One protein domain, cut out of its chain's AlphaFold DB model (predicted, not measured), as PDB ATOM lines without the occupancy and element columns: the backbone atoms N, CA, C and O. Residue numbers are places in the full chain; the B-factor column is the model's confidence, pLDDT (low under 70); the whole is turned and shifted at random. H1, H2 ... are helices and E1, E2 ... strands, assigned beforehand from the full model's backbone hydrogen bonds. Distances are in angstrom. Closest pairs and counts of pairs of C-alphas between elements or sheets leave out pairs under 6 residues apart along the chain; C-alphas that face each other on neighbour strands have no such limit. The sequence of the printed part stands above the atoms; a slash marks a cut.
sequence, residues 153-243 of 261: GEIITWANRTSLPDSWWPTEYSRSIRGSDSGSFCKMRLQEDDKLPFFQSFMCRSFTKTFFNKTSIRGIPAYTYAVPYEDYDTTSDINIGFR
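This is residues 153 to 243 of the 261 residues of an uncharacterized protein of Angiostrongylus cantonensis (UniProt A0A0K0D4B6). Picture a long, strongly twisted ribbon made of two hairpins that share one long strand, E3: E2 pairs with one part of E3, and E4 with a part farther along. Loops make up much of the rest; short strand E1 is apart from the ribbon, and the small helices H1 and H2 graze it near the part of E3 that pairs with E2. The printed part has 91 residues, with named elements in the order E1, H1, E2, E3, E4, H2; helices hold 8 residues and strands 30, under half of the whole, and the class is mixed, helices and strands. The sheet's order is E2, E3, E4, all antiparallel. The whole is only just compact, close to loose, with a radius of gyration of the C-alphas of 14.4 A and spans of 47 by 31 by 20 A.

Start at E1, residues 155 to 158, which pairs with no named strand. Next comes H1, residues 172 to 175, apart from E1. Then look at E2, residues 195 to 200, and E3, residues 205 to 217: this antiparallel hairpin has directions 120 degrees apart, with N 198 and O 207 within hydrogen-bond range at 2.9 A. E1 and E2 are apart, but only just, at 8.0 A. H1 is on the sheet but only grazes it, with residues 173 to 175; the closest C-alphas of H1 and E3, those of Ser 174 and Arg 205, are 6.7 A apart. E3 bends by 90 degrees at residue 214, and its pairing is staggered: residues 205 to 210 pair with E2, and residues 210 to 217 with E4, residues 220 to 226. E3 and E4 are a hairpin at 148 degrees, with N 215 and O 222 at 2.8 A. E2, E3 and E4 form a meander, each strand the antiparallel neighbour of the one before. H2, residues 229 to 232, also only grazes the sheet; the C-alphas of Phe 207 and Asp 231, the closest of E3 and H2, are 6.3 A apart. Both helices are too short for any O i to N i+4 pair; each has its one O i to N i+3 pair within range.

Find C-alpha 155 at (-35.360, 26.144, -11.724), where E1 begins; it is 7.1 A long, and H1 5.1 A. E2 is 15.8 A long. E3, the longest strand, runs 28.8 A from C-alpha 205 at (-48.111, 26.551, -12.255). E4 is 18.8 A long. H2, 5.3 A long, ends at C-alpha 232, (-55.760, 19.372, -8.223).

The two C-alphas farthest apart, those of Ser 167 and Gly 219, are 46.8 A apart. The links from E1 to H1 and from H1 to E2 are long, with 13 and 19 residues. The printed part has no cut, its mean pLDDT is 94.4, and no printed residue is under 70.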
ATOM      1  N   GLY A 153     -31.192  20.313 -11.940       94.31
ATOM      2  CA  GLY A 153     -32.358  20.594 -12.779       94.31
ATOM      3  C   GLY A 153     -33.369  21.549 -12.150       94.31
ATOM      4  O   GLY A 153     -34.294  21.960 -12.846       94.31
ATOM      5  N   GLU A 154     -33.198  21.932 -10.881       96.44
ATOM      6  CA  GLU A 154     -34.094  22.869 -10.206       96.44
ATOM      7  C   GLU A 154     -34.041  24.255 -10.852       96.44
ATOM      8  O   GLU A 154     -32.964  24.791 -11.126       96.44
ATOM      9  N   ILE A 155     -35.213  24.837 -11.096       97.25
ATOM     10  CA  ILE A 155     -35.360  26.144 -11.724       97.25
ATOM     11  C   ILE A 155     -35.005  27.243 -10.730       97.25
ATOM     12  O   ILE A 155     -35.555  27.332  -9.638       97.25
ATOM     13  N   ILE A 156     -34.114  28.123 -11.169       96.94
ATOM     14  CA  ILE A 156     -33.744  29.358 -10.482       96.94
ATOM     15  C   ILE A 156     -34.633  30.487 -10.991       96.94
ATOM     16  O   ILE A 156     -35.232  31.218 -10.205       96.94
ATOM     17  N   THR A 157     -34.737  30.624 -12.315       97.12
ATOM     18  CA  THR A 157     -35.666  31.559 -12.951       97.12
ATOM     19  C   THR A 157     -36.275  30.975 -14.217       97.12
ATOM     20  O   THR A 157     -35.636  30.206 -14.939       97.12
ATOM     21  N   TRP A 158     -37.509  31.389 -14.490       97.06
ATOM     22  CA  TRP A 158     -38.197  31.210 -15.764       97.06
ATOM     23  C   TRP A 158     -38.714  32.571 -16.233       97.06
ATOM     24  O   TRP A 158     -39.212  33.351 -15.420       97.06
ATOM     25  N   ALA A 159     -38.542  32.892 -17.515       95.94
ATOM     26  CA  ALA A 159     -38.881  34.204 -18.080       95.94
ATOM     27  C   ALA A 159     -38.255  35.376 -17.292       95.94
ATOM     28  O   ALA A 159     -38.889  36.406 -17.047       95.94
ATOM     29  N   ASN A 160     -37.006  35.191 -16.839       96.12
ATOM     30  CA  ASN A 160     -36.260  36.136 -15.999       96.12
ATOM     31  C   ASN A 160     -36.954  36.484 -14.659       96.12
ATOM     32  O   ASN A 160     -36.760  37.567 -14.103       96.12
ATOM     33  N   ARG A 161     -37.782  35.573 -14.132       96.75
ATOM     34  CA  ARG A 161     -38.503  35.727 -12.862       96.75
ATOM     35  C   ARG A 161     -38.311  34.511 -11.964       96.75
ATOM     36  O   ARG A 161     -38.206  33.386 -12.440       96.75
ATOM     37  N   THR A 162     -38.302  34.746 -10.656       97.19
ATOM     38  CA  THR A 162     -38.289  33.700  -9.615       97.19
ATOM     39  C   THR A 162     -39.701  33.276  -9.191       97.19
ATOM     40  O   THR A 162     -39.877  32.270  -8.510       97.19
ATOM     41  N   SER A 163     -40.723  34.036  -9.592       97.75
ATOM     42  CA  SER A 163     -42.136  33.760  -9.343       97.75
ATOM     43  C   SER A 163     -42.999  34.224 -10.516       97.75
ATOM     44  O   SER A 163     -42.630  35.119 -11.284       97.75
ATOM     45  N   LEU A 164     -44.165  33.601 -10.670       97.81
ATOM     46  CA  LEU A 164     -45.148  33.985 -11.678       97.81
ATOM     47  C   LEU A 164     -45.731  35.380 -11.380       97.81
ATOM     48  O   LEU A 164     -45.702  35.819 -10.232       97.81
ATOM     49  N   PRO A 165     -46.282  36.091 -12.380       95.94
ATOM     50  CA  PRO A 165     -46.882  37.410 -12.181       95.94
ATOM     51  C   PRO A 165     -48.063  37.431 -11.194       95.94
ATOM     52  O   PRO A 165     -48.909  36.536 -11.197       95.94
ATOM     53  N   ASP A 166     -48.197  38.525 -10.433       94.19
ATOM     54  CA  ASP A 166     -49.341  38.777  -9.531       94.19
ATOM     55  C   ASP A 166     -50.690  38.816 -10.258       94.19
ATOM     56  O   ASP A 166     -51.736  38.514  -9.683       94.19
ATOM     57  N   SER A 167     -50.674  39.158 -11.547       91.94
ATOM     58  CA  SER A 167     -51.858  39.147 -12.402       91.94
ATOM     59  C   SER A 167     -52.383  37.743 -12.703       91.94
ATOM     60  O   SER A 167     -53.534  37.625 -13.111       91.94
ATOM     61  N   TRP A 168     -51.564  36.697 -12.552       93.38
ATOM     62  CA  TRP A 168     -51.954  35.319 -12.872       93.38
ATOM     63  C   TRP A 168     -52.581  34.627 -11.668       93.38
ATOM     64  O   TRP A 168     -53.698  34.127 -11.765       93.38
ATOM     65  N   TRP A 169     -51.901  34.660 -10.518       94.81
ATOM     66  CA  TRP A 169     -52.373  34.000  -9.300       94.81
ATOM     67  C   TRP A 169     -52.311  34.927  -8.082       94.81
ATOM     68  O   TRP A 169     -51.335  35.654  -7.914       94.81
ATOM     69  N   PRO A 170     -53.312  34.896  -7.184       93.44
ATOM     70  CA  PRO A 170     -53.414  35.838  -6.073       93.44
ATOM     71  C   PRO A 170     -52.512  35.493  -4.879       93.44
ATOM     72  O   PRO A 170     -52.130  36.398  -4.140       93.44
ATOM     73  N   THR A 171     -52.112  34.229  -4.694       95.12
ATOM     74  CA  THR A 171     -51.262  33.802  -3.566       95.12
ATOM     75  C   THR A 171     -49.815  33.562  -3.982       95.12
ATOM     76  O   THR A 171     -49.536  33.152  -5.107       95.12
ATOM     77  N   GLU A 172     -48.885  33.772  -3.049       96.38
ATOM     78  CA  GLU A 172     -47.462  33.482  -3.258       96.38
ATOM     79  C   GLU A 172     -47.230  32.004  -3.601       96.38
ATOM     80  O   GLU A 172     -46.501  31.698  -4.541       96.38
ATOM     81  N   TYR A 173     -47.926  31.090  -2.912       95.88
ATOM     82  CA  TYR A 173     -47.859  29.658  -3.208       95.88
ATOM     83  C   TYR A 173     -48.230  29.354  -4.663       95.88
ATOM     84  O   TYR A 173     -47.471  28.683  -5.363       95.88
ATOM     85  N   SER A 174     -49.353  29.884  -5.156       96.06
ATOM     86  CA  SER A 174     -49.793  29.632  -6.531       96.06
ATOM     87  C   SER A 174     -48.881  30.275  -7.579       96.06
ATOM     88  O   SER A 174     -48.814  29.790  -8.706       96.06
ATOM     89  N   ARG A 175     -48.134  31.323  -7.208       97.62
ATOM     90  CA  ARG A 175     -47.108  31.943  -8.061       97.62
ATOM     91  C   ARG A 175     -45.740  31.276  -7.979       97.62
ATOM     92  O   ARG A 175     -44.861  31.619  -8.767       97.62
ATOM     93  N   SER A 176     -45.528  30.368  -7.033       97.50
ATOM     94  CA  SER A 176     -44.215  29.770  -6.818       97.50
ATOM     95  C   SER A 176     -43.791  28.900  -8.007       97.50
ATOM     96  O   SER A 176     -44.534  28.028  -8.472       97.50
ATOM     97  N   ILE A 177     -42.571  29.133  -8.486       97.75
ATOM     98  CA  ILE A 177     -41.882  28.291  -9.468       97.75
ATOM     99  C   ILE A 177     -41.004  27.347  -8.654       97.75
ATOM    100  O   ILE A 177     -40.126  27.807  -7.928       97.75
ATOM    101  N   ARG A 178     -41.308  26.046  -8.671       96.44
ATOM    102  CA  ARG A 178     -40.707  25.073  -7.748       96.44
ATOM    103  C   ARG A 178     -40.165  23.861  -8.484       96.44
ATOM    104  O   ARG A 178     -40.852  23.299  -9.334       96.44
ATOM    105  N   GLY A 179     -38.998  23.398  -8.048       96.19
ATOM    106  CA  GLY A 179     -38.387  22.171  -8.544       96.19
ATOM    107  C   GLY A 179     -37.912  22.279  -9.987       96.19
ATOM    108  O   GLY A 179     -37.552  23.359 -10.453       96.19
ATOM    109  N   SER A 180     -37.861  21.144 -10.680       95.69
ATOM    110  CA  SER A 180     -37.363  21.081 -12.058       95.69
ATOM    111  C   SER A 180     -38.386  21.582 -13.077       95.69
ATOM    112  O   SER A 180     -39.552  21.795 -12.749       95.69
ATOM    113  N   ASP A 181     -37.989  21.711 -14.340       92.25
ATOM    114  CA  ASP A 181     -38.967  21.772 -15.432       92.25
ATOM    115  C   ASP A 181     -39.614  20.385 -15.670       92.25
ATOM    116  O   ASP A 181     -39.301  19.393 -14.996       92.25
ATOM    117  N   SER A 182     -40.539  20.302 -16.631       80.38
ATOM    118  CA  SER A 182     -41.290  19.079 -16.945       80.38
ATOM    119  C   SER A 182     -40.493  18.003 -17.709       80.38
ATOM    120  O   SER A 182     -41.056  16.953 -18.019       80.38
ATOM    121  N   GLY A 183     -39.194  18.211 -17.965       79.56
ATOM    122  CA  GLY A 183     -38.332  17.274 -18.703       79.56
ATOM    123  C   GLY A 183     -36.979  16.962 -18.054       79.56
ATOM    124  O   GLY A 183     -36.299  16.033 -18.491       79.56
ATOM    125  N   SER A 184     -36.583  17.700 -17.019       84.44
ATOM    126  CA  SER A 184     -35.288  17.556 -16.351       84.44
ATOM    127  C   SER A 184     -35.324  16.570 -15.186       84.44
ATOM    128  O   SER A 184     -36.369  16.117 -14.710       84.44
ATOM    129  N   PHE A 185     -34.129  16.242 -14.699       85.62
ATOM    130  CA  PHE A 185     -33.948  15.529 -13.441       85.62
ATOM    131  C   PHE A 185     -34.451  16.379 -12.262       85.62
ATOM    132  O   PHE A 185     -34.410  17.602 -12.325       85.62
ATOM    133  N   CYS A 186     -34.923  15.724 -11.197       85.06
ATOM    134  CA  CYS A 186     -35.385  16.409  -9.980       85.06
ATOM    135  C   CYS A 186     -34.411  16.233  -8.811       85.06
ATOM    136  O   CYS A 186     -34.139  17.179  -8.090       85.06
ATOM    137  N   LYS A 187     -33.921  15.004  -8.598       89.81
ATOM    138  CA  LYS A 187     -32.924  14.655  -7.577       89.81
ATOM    139  C   LYS A 187     -32.270  13.312  -7.896       89.81
ATOM    140  O   LYS A 187     -32.812  12.513  -8.664       89.81
ATOM    141  N   MET A 188     -31.145  13.026  -7.247       91.25
ATOM    142  CA  MET A 188     -30.503  11.711  -7.303       91.25
ATOM    143  C   MET A 188     -31.040  10.775  -6.216       91.25
ATOM    144  O   MET A 188     -31.494  11.224  -5.168       91.25
ATOM    145  N   ARG A 189     -30.934   9.457  -6.451       92.44
ATOM    146  CA  ARG A 189     -31.349   8.396  -5.507       92.44
ATOM    147  C   ARG A 189     -32.797   8.572  -5.033       92.44
ATOM    148  O   ARG A 189     -33.050   8.808  -3.852       92.44
ATOM    149  N   LEU A 190     -33.721   8.472  -5.986       93.38
ATOM    150  CA  LEU A 190     -35.160   8.524  -5.738       93.38
ATOM    151  C   LEU A 190     -35.597   7.482  -4.693       93.38
ATOM    152  O   LEU A 190     -35.119   6.345  -4.703       93.38
ATOM    153  N   GLN A 191     -36.497   7.891  -3.804       95.12
ATOM    154  CA  GLN A 191     -37.093   7.127  -2.708       95.12
ATOM    155  C   GLN A 191     -38.621   7.238  -2.759       95.12
ATOM    156  O   GLN A 191     -39.171   8.216  -3.261       95.12
ATOM    157  N   GLU A 192     -39.319   6.225  -2.254       96.75
ATOM    158  CA  GLU A 192     -40.786   6.146  -2.328       96.75
ATOM    159  C   GLU A 192     -41.496   7.275  -1.557       96.75
ATOM    160  O   GLU A 192     -42.613   7.645  -1.895       96.75
ATOM    161  N   ASP A 193     -40.852   7.867  -0.554       96.56
ATOM    162  CA  ASP A 193     -41.369   8.987   0.239       96.56
ATOM    163  C   ASP A 193     -41.036  10.371  -0.348       96.56
ATOM    164  O   ASP A 193     -41.421  11.402   0.212       96.56
ATOM    165  N   ASP A 194     -40.365  10.413  -1.501       95.75
ATOM    166  CA  ASP A 194     -39.998  11.666  -2.146       95.75
ATOM    167  C   ASP A 194     -41.196  12.463  -2.649       95.75
ATOM    168  O   ASP A 194     -42.079  11.967  -3.354       95.75
ATOM    169  N   LYS A 195     -41.131  13.768  -2.381       95.62
ATOM    170  CA  LYS A 195     -41.995  14.784  -2.973       95.62
ATOM    171  C   LYS A 195     -41.175  15.594  -3.959       95.62
ATOM    172  O   LYS A 195     -40.252  16.301  -3.563       95.62
ATOM    173  N   LEU A 196     -41.499  15.475  -5.240       95.94
ATOM    174  CA  LEU A 196     -40.716  16.076  -6.311       95.94
ATOM    175  C   LEU A 196     -41.514  17.230  -6.927       95.94
ATOM    176  O   LEU A 196     -42.390  16.983  -7.760       95.94
ATOM    177  N   PRO A 197     -41.272  18.486  -6.524       96.06
ATOM    178  CA  PRO A 197     -41.888  19.610  -7.202       96.06
ATOM    179  C   PRO A 197     -41.370  19.711  -8.641       96.06
ATOM    180  O   PRO A 197     -40.222  19.365  -8.932       96.06
ATOM    181  N   PHE A 198     -42.220  20.190  -9.538       96.81
ATOM    182  CA  PHE A 198     -41.818  20.620 -10.869       96.81
ATOM    183  C   PHE A 198     -42.727  21.746 -11.356       96.81
ATOM    184  O   PHE A 198     -43.912  21.814 -11.011       96.81
ATOM    185  N   PHE A 199     -42.177  22.617 -12.189       96.94
ATOM    186  CA  PHE A 199     -42.899  23.684 -12.851       96.94
ATOM    187  C   PHE A 199     -43.319  23.243 -14.253       96.94
ATOM    188  O   PHE A 199     -42.492  22.789 -15.047       96.94
ATOM    189  N   GLN A 200     -44.607  23.402 -14.568       94.81
ATOM    190  CA  GLN A 200     -45.126  23.211 -15.918       94.81
ATOM    191  C   GLN A 200     -45.585  24.555 -16.479       94.81
ATOM    192  O   GLN A 200     -46.678  25.034 -16.166       94.81
ATOM    193  N   SER A 201     -44.752  25.136 -17.340       92.81
ATOM    194  CA  SER A 201     -44.981  26.428 -18.002       92.81
ATOM    195  C   SER A 201     -46.307  26.468 -18.758       92.81
ATOM    196  O   SER A 201     -47.073  27.408 -18.590       92.81
ATOM    197  N   PHE A 202     -46.640  25.402 -19.495       89.81
ATOM    198  CA  PHE A 202     -47.907  25.277 -20.227       89.81
ATOM    199  C   PHE A 202     -49.152  25.350 -19.337       89.81
ATOM    200  O   PHE A 202     -50.210  25.768 -19.795       89.81
ATOM    201  N   MET A 203     -49.045  24.925 -18.077       92.62
ATOM    202  CA  MET A 203     -50.143  24.994 -17.108       92.62
ATOM    203  C   MET A 203     -50.037  26.232 -16.212       92.62
ATOM    204  O   MET A 203     -50.850  26.401 -15.305       92.62
ATOM    205  N   CYS A 204     -49.028  27.080 -16.438       93.62
ATOM    206  CA  CYS A 204     -48.742  28.283 -15.669       93.62
ATOM    207  C   CYS A 204     -48.677  28.036 -14.153       93.62
ATOM    208  O   CYS A 204     -49.081  28.904 -13.384       93.62
ATOM    209  N   ARG A 205     -48.216  26.864 -13.692       95.69
ATOM    210  CA  ARG A 205     -48.111  26.551 -12.255       95.69
ATOM    211  C   ARG A 205     -47.128  25.424 -11.965       95.69
ATOM    212  O   ARG A 205     -46.762  24.643 -12.844       95.69
ATOM    213  N   SER A 206     -46.746  25.325 -10.697       96.94
ATOM    214  CA  SER A 206     -45.983  24.192 -10.174       96.94
ATOM    215  C   SER A 206     -46.905  23.111  -9.608       96.94
ATOM    216  O   SER A 206     -47.968  23.417  -9.058       96.94
ATOM    217  N   PHE A 207     -46.457  21.864  -9.702       96.69
ATOM    218  CA  PHE A 207     -47.091  20.670  -9.145       96.69
ATOM    219  C   PHE A 207     -46.085  19.886  -8.311       96.69
ATOM    220  O   PHE A 207     -44.877  20.079  -8.455       96.69
ATOM    221  N   THR A 208     -46.565  18.969  -7.476       96.00
ATOM    222  CA  THR A 208     -45.710  17.999  -6.785       96.00
ATOM    223  C   THR A 208     -46.053  16.593  -7.250       96.00
ATOM    224  O   THR A 208     -47.180  16.143  -7.097       96.00
ATOM    225  N   LYS A 209     -45.085  15.865  -7.812       95.56
ATOM    226  CA  LYS A 209     -45.270  14.436  -8.094       95.56
ATOM    227  C   LYS A 209     -44.808  13.605  -6.899       95.56
ATOM    228  O   LYS A 209     -43.752  13.874  -6.320       95.56
ATOM    229  N   THR A 210     -45.599  12.603  -6.543       97.12
ATOM    230  CA  THR A 210     -45.335  11.646  -5.463       97.12
ATOM    231  C   THR A 210     -45.250  10.237  -6.035       97.12
ATOM    232  O   THR A 210     -45.643   9.992  -7.181       97.12
ATOM    233  N   PHE A 211     -44.649   9.318  -5.281       97.56
ATOM    234  CA  PHE A 211     -44.497   7.936  -5.717       97.56
ATOM    235  C   PHE A 211     -45.859   7.300  -6.010       97.56
ATOM    236  O   PHE A 211     -46.783   7.372  -5.203       97.56
ATOM    237  N   PHE A 212     -45.957   6.654  -7.169       97.44
ATOM    238  CA  PHE A 212     -47.142   5.926  -7.599       97.44
ATOM    239  C   PHE A 212     -46.915   4.416  -7.519       97.44
ATOM    240  O   PHE A 212     -47.650   3.714  -6.830       97.44
ATOM    241  N   ASN A 213     -45.890   3.900  -8.208       97.75
ATOM    242  CA  ASN A 213     -45.522   2.485  -8.148       97.75
ATOM    243  C   ASN A 213     -44.084   2.215  -8.630       97.75
ATOM    244  O   ASN A 213     -43.399   3.080  -9.180       97.75
ATOM    245  N   LYS A 214     -43.625   0.972  -8.426       98.12
ATOM    246  CA  LYS A 214     -42.408   0.436  -9.051       98.12
ATOM    247  C   LYS A 214     -42.752  -0.158 -10.410       98.12
ATOM    248  O   LYS A 214     -43.755  -0.852 -10.550       98.12
ATOM    249  N   THR A 215     -41.880   0.056 -11.384       97.19
ATOM    250  CA  THR A 215     -42.009  -0.467 -12.743       97.19
ATOM    251  C   THR A 215     -40.643  -0.894 -13.295       97.19
ATOM    252  O   THR A 215     -39.618  -0.796 -12.617       97.19
ATOM    253  N   SER A 216     -40.619  -1.401 -14.524       97.69
ATOM    254  CA  SER A 216     -39.395  -1.704 -15.261       97.69
ATOM    255  C   SER A 216     -39.525  -1.210 -16.694       97.69
ATOM    256  O   SER A 216     -40.473  -1.559 -17.395       97.69
ATOM    257  N   ILE A 217     -38.565  -0.402 -17.140       96.44
ATOM    258  CA  ILE A 217     -38.516   0.117 -18.508       96.44
ATOM    259  C   ILE A 217     -37.335  -0.547 -19.202       96.44
ATOM    260  O   ILE A 217     -36.184  -0.297 -18.856       96.44
ATOM    261  N   ARG A 218     -37.616  -1.423 -20.175       97.00
ATOM    262  CA  ARG A 218     -36.585  -2.174 -20.924       97.00
ATOM    263  C   ARG A 218     -35.585  -2.906 -20.006       97.00
ATOM    264  O   ARG A 218     -34.392  -2.942 -20.285       97.00
ATOM    265  N   GLY A 219     -36.073  -3.474 -18.900       97.25
ATOM    266  CA  GLY A 219     -35.257  -4.215 -17.930       97.25
ATOM    267  C   GLY A 219     -34.579  -3.353 -16.859       97.25
ATOM    268  O   GLY A 219     -33.941  -3.908 -15.969       97.25
ATOM    269  N   ILE A 220     -34.729  -2.026 -16.905       97.56
ATOM    270  CA  ILE A 220     -34.195  -1.105 -15.898       97.56
ATOM    271  C   ILE A 220     -35.274  -0.860 -14.832       97.56
ATOM    272  O   ILE A 220     -36.338  -0.334 -15.178       97.56
ATOM    273  N   PRO A 221     -35.028  -1.203 -13.551       96.69
ATOM    274  CA  PRO A 221     -35.940  -0.871 -12.463       96.69
ATOM    275  C   PRO A 221     -36.162   0.640 -12.384       96.69
ATOM    276  O   PRO A 221     -35.205   1.415 -12.375       96.69
ATOM    277  N   ALA A 222     -37.422   1.051 -12.314       96.06
ATOM    278  CA  ALA A 222     -37.814   2.450 -12.304       96.06
ATOM    279  C   ALA A 222     -38.946   2.694 -11.304       96.06
ATOM    280  O   ALA A 222     -39.695   1.784 -10.941       96.06
ATOM    281  N   TYR A 223     -39.081   3.944 -10.873       95.81
ATOM    282  CA  TYR A 223     -40.228   4.419 -10.108       95.81
ATOM    283  C   TYR A 223     -41.094   5.288 -11.005       95.81
ATOM    284  O   TYR A 223     -40.589   6.166 -11.705       95.81
ATOM    285  N   THR A 224     -42.397   5.061 -10.958       95.81
ATOM    286  CA  THR A 224     -43.376   5.980 -11.520       95.81
ATOM    287  C   THR A 224     -43.757   6.976 -10.438       95.81
ATOM    288  O   THR A 224     -44.158   6.586  -9.343       95.81
ATOM    289  N   TYR A 225     -43.645   8.260 -10.764       95.56
ATOM    290  CA  TYR A 225     -44.190   9.353  -9.967       95.56
ATOM    291  C   TYR A 225     -45.343   9.989 -10.735       95.56
ATOM    292  O   TYR A 225     -45.247  10.162 -11.950       95.56
ATOM    293  N   ALA A 226     -46.406  10.354 -10.027       96.00
ATOM    294  CA  ALA A 226     -47.584  10.999 -10.595       96.00
ATOM    295  C   ALA A 226     -47.985  12.208  -9.748       96.00
ATOM    296  O   ALA A 226     -47.664  12.273  -8.563       96.00
ATOM    297  N   VAL A 227     -48.668  13.174 -10.363       96.31
ATOM    298  CA  VAL A 227     -49.297  14.274  -9.621       96.31
ATOM    299  C   VAL A 227     -50.531  13.703  -8.922       96.31
ATOM    300  O   VAL A 227     -51.395  13.154  -9.613       96.31
ATOM    301  N   PRO A 228     -50.614  13.766  -7.586       96.31
ATOM    302  CA  PRO A 228     -51.713  13.158  -6.864       96.31
ATOM    303  C   PRO A 228     -52.930  14.104  -6.855       96.31
ATOM    304  O   PRO A 228     -52.843  15.264  -7.267       96.31
ATOM    305  N   TYR A 229     -54.092  13.607  -6.425       95.56
ATOM    306  CA  TYR A 229     -55.350  14.367  -6.475       95.56
ATOM    307  C   TYR A 229     -55.276  15.687  -5.691       95.56
ATOM    308  O   TYR A 229     -55.856  16.688  -6.103       95.56
ATOM    309  N   GLU A 230     -54.514  15.719  -4.602       94.25
ATOM    310  CA  GLU A 230     -54.387  16.860  -3.695       94.25
ATOM    311  C   GLU A 230     -53.792  18.099  -4.380       94.25
ATOM    312  O   GLU A 230     -54.100  19.223  -3.993       94.25
ATOM    313  N   ASP A 231     -52.974  17.931  -5.423       94.25
ATOM    314  CA  ASP A 231     -52.455  19.052  -6.220       94.25
ATOM    315  C   ASP A 231     -53.547  19.675  -7.121       94.25
ATOM    316  O   ASP A 231     -53.449  20.848  -7.502       94.25
ATOM    317  N   TYR A 232     -54.601  18.919  -7.446       92.50
ATOM    318  CA  TYR A 232     -55.760  19.372  -8.223       92.50
ATOM    319  C   TYR A 232     -56.941  19.809  -7.353       92.50
ATOM    320  O   TYR A 232     -57.826  20.506  -7.848       92.50
ATOM    321  N   ASP A 233     -56.964  19.425  -6.076       92.12
ATOM    322  CA  ASP A 233     -58.058  19.728  -5.163       92.12
ATOM    323  C   ASP A 233     -58.153  21.230  -4.879       92.12
ATOM    324  O   ASP A 233     -57.437  21.790  -4.042       92.12
ATOM    325  N   THR A 234     -59.079  21.894  -5.565       84.56
ATOM    326  CA  THR A 234     -59.341  23.316  -5.367       84.56
ATOM    327  C   THR A 234     -60.020  23.608  -4.035       84.56
ATOM    328  O   THR A 234     -60.080  24.774  -3.674       84.56
ATOM    329  N   THR A 235     -60.522  22.617  -3.292       86.44
ATOM    330  CA  THR A 235     -61.142  22.824  -1.968       86.44
ATOM    331  C   THR A 235     -60.116  22.901  -0.835       86.44
ATOM    332  O   THR A 235     -60.415  23.444   0.226       86.44
ATOM    333  N   SER A 236     -58.879  22.465  -1.080       91.19
ATOM    334  CA  SER A 236     -57.769  22.592  -0.135       91.19
ATOM    335  C   SER A 236     -57.327  24.049   0.051       91.19
ATOM    336  O   SER A 236     -57.309  24.835  -0.906       91.19
ATOM    337  N   ASP A 237     -56.929  24.416   1.271       92.56
ATOM    338  CA  ASP A 237     -56.440  25.762   1.609       92.56
ATOM    339  C   ASP A 237     -55.161  26.122   0.852       92.56
ATOM    340  O   ASP A 237     -54.982  27.258   0.414       92.56
ATOM    341  N   ILE A 238     -54.278  25.143   0.630       91.94
ATOM    342  CA  ILE A 238     -53.014  25.377  -0.077       91.94
ATOM    343  C   ILE A 238     -53.250  25.786  -1.541       91.94
ATOM    344  O   ILE A 238     -52.506  26.594  -2.095       91.94
ATOM    345  N   ASN A 239     -54.338  25.298  -2.144       94.12
ATOM    346  CA  ASN A 239     -54.713  25.563  -3.530       94.12
ATOM    347  C   ASN A 239     -55.700  26.730  -3.675       94.12
ATOM    348  O   ASN A 239     -56.211  26.956  -4.773       94.12
ATOM    349  N   ILE A 240     -55.953  27.509  -2.614       92.69
ATOM    350  CA  ILE A 240     -56.918  28.619  -2.638       92.69
ATOM    351  C   ILE A 240     -56.643  29.628  -3.761       92.69
ATOM    352  O   ILE A 240     -57.572  30.174  -4.350       92.69
ATOM    353  N   GLY A 241     -55.370  29.834  -4.117       93.25
ATOM    354  CA  GLY A 241     -54.983  30.732  -5.203       93.25
ATOM    355  C   GLY A 241     -55.336  30.230  -6.606       93.25
ATOM    356  O   GLY A 241     -55.412  31.039  -7.525       93.25
ATOM    357  N   PHE A 242     -55.605  28.935  -6.774       93.00
ATOM    358  CA  PHE A 242     -56.032  28.344  -8.046       93.00
ATOM    359  C   PHE A 242     -57.557  28.272  -8.195       93.00
ATOM    360  O   PHE A 242     -58.047  27.869  -9.249       93.00
ATOM    361  N   ARG A 243     -58.324  28.649  -7.162       89.31
ATOM    362  CA  ARG A 243     -59.790  28.625  -7.214       89.31
ATOM    363  C   ARG A 243     -60.306  29.631  -8.234       89.31
ATOM    364  O   ARG A 243     -59.885  30.791  -8.267       89.31
TER     365      ARG A 243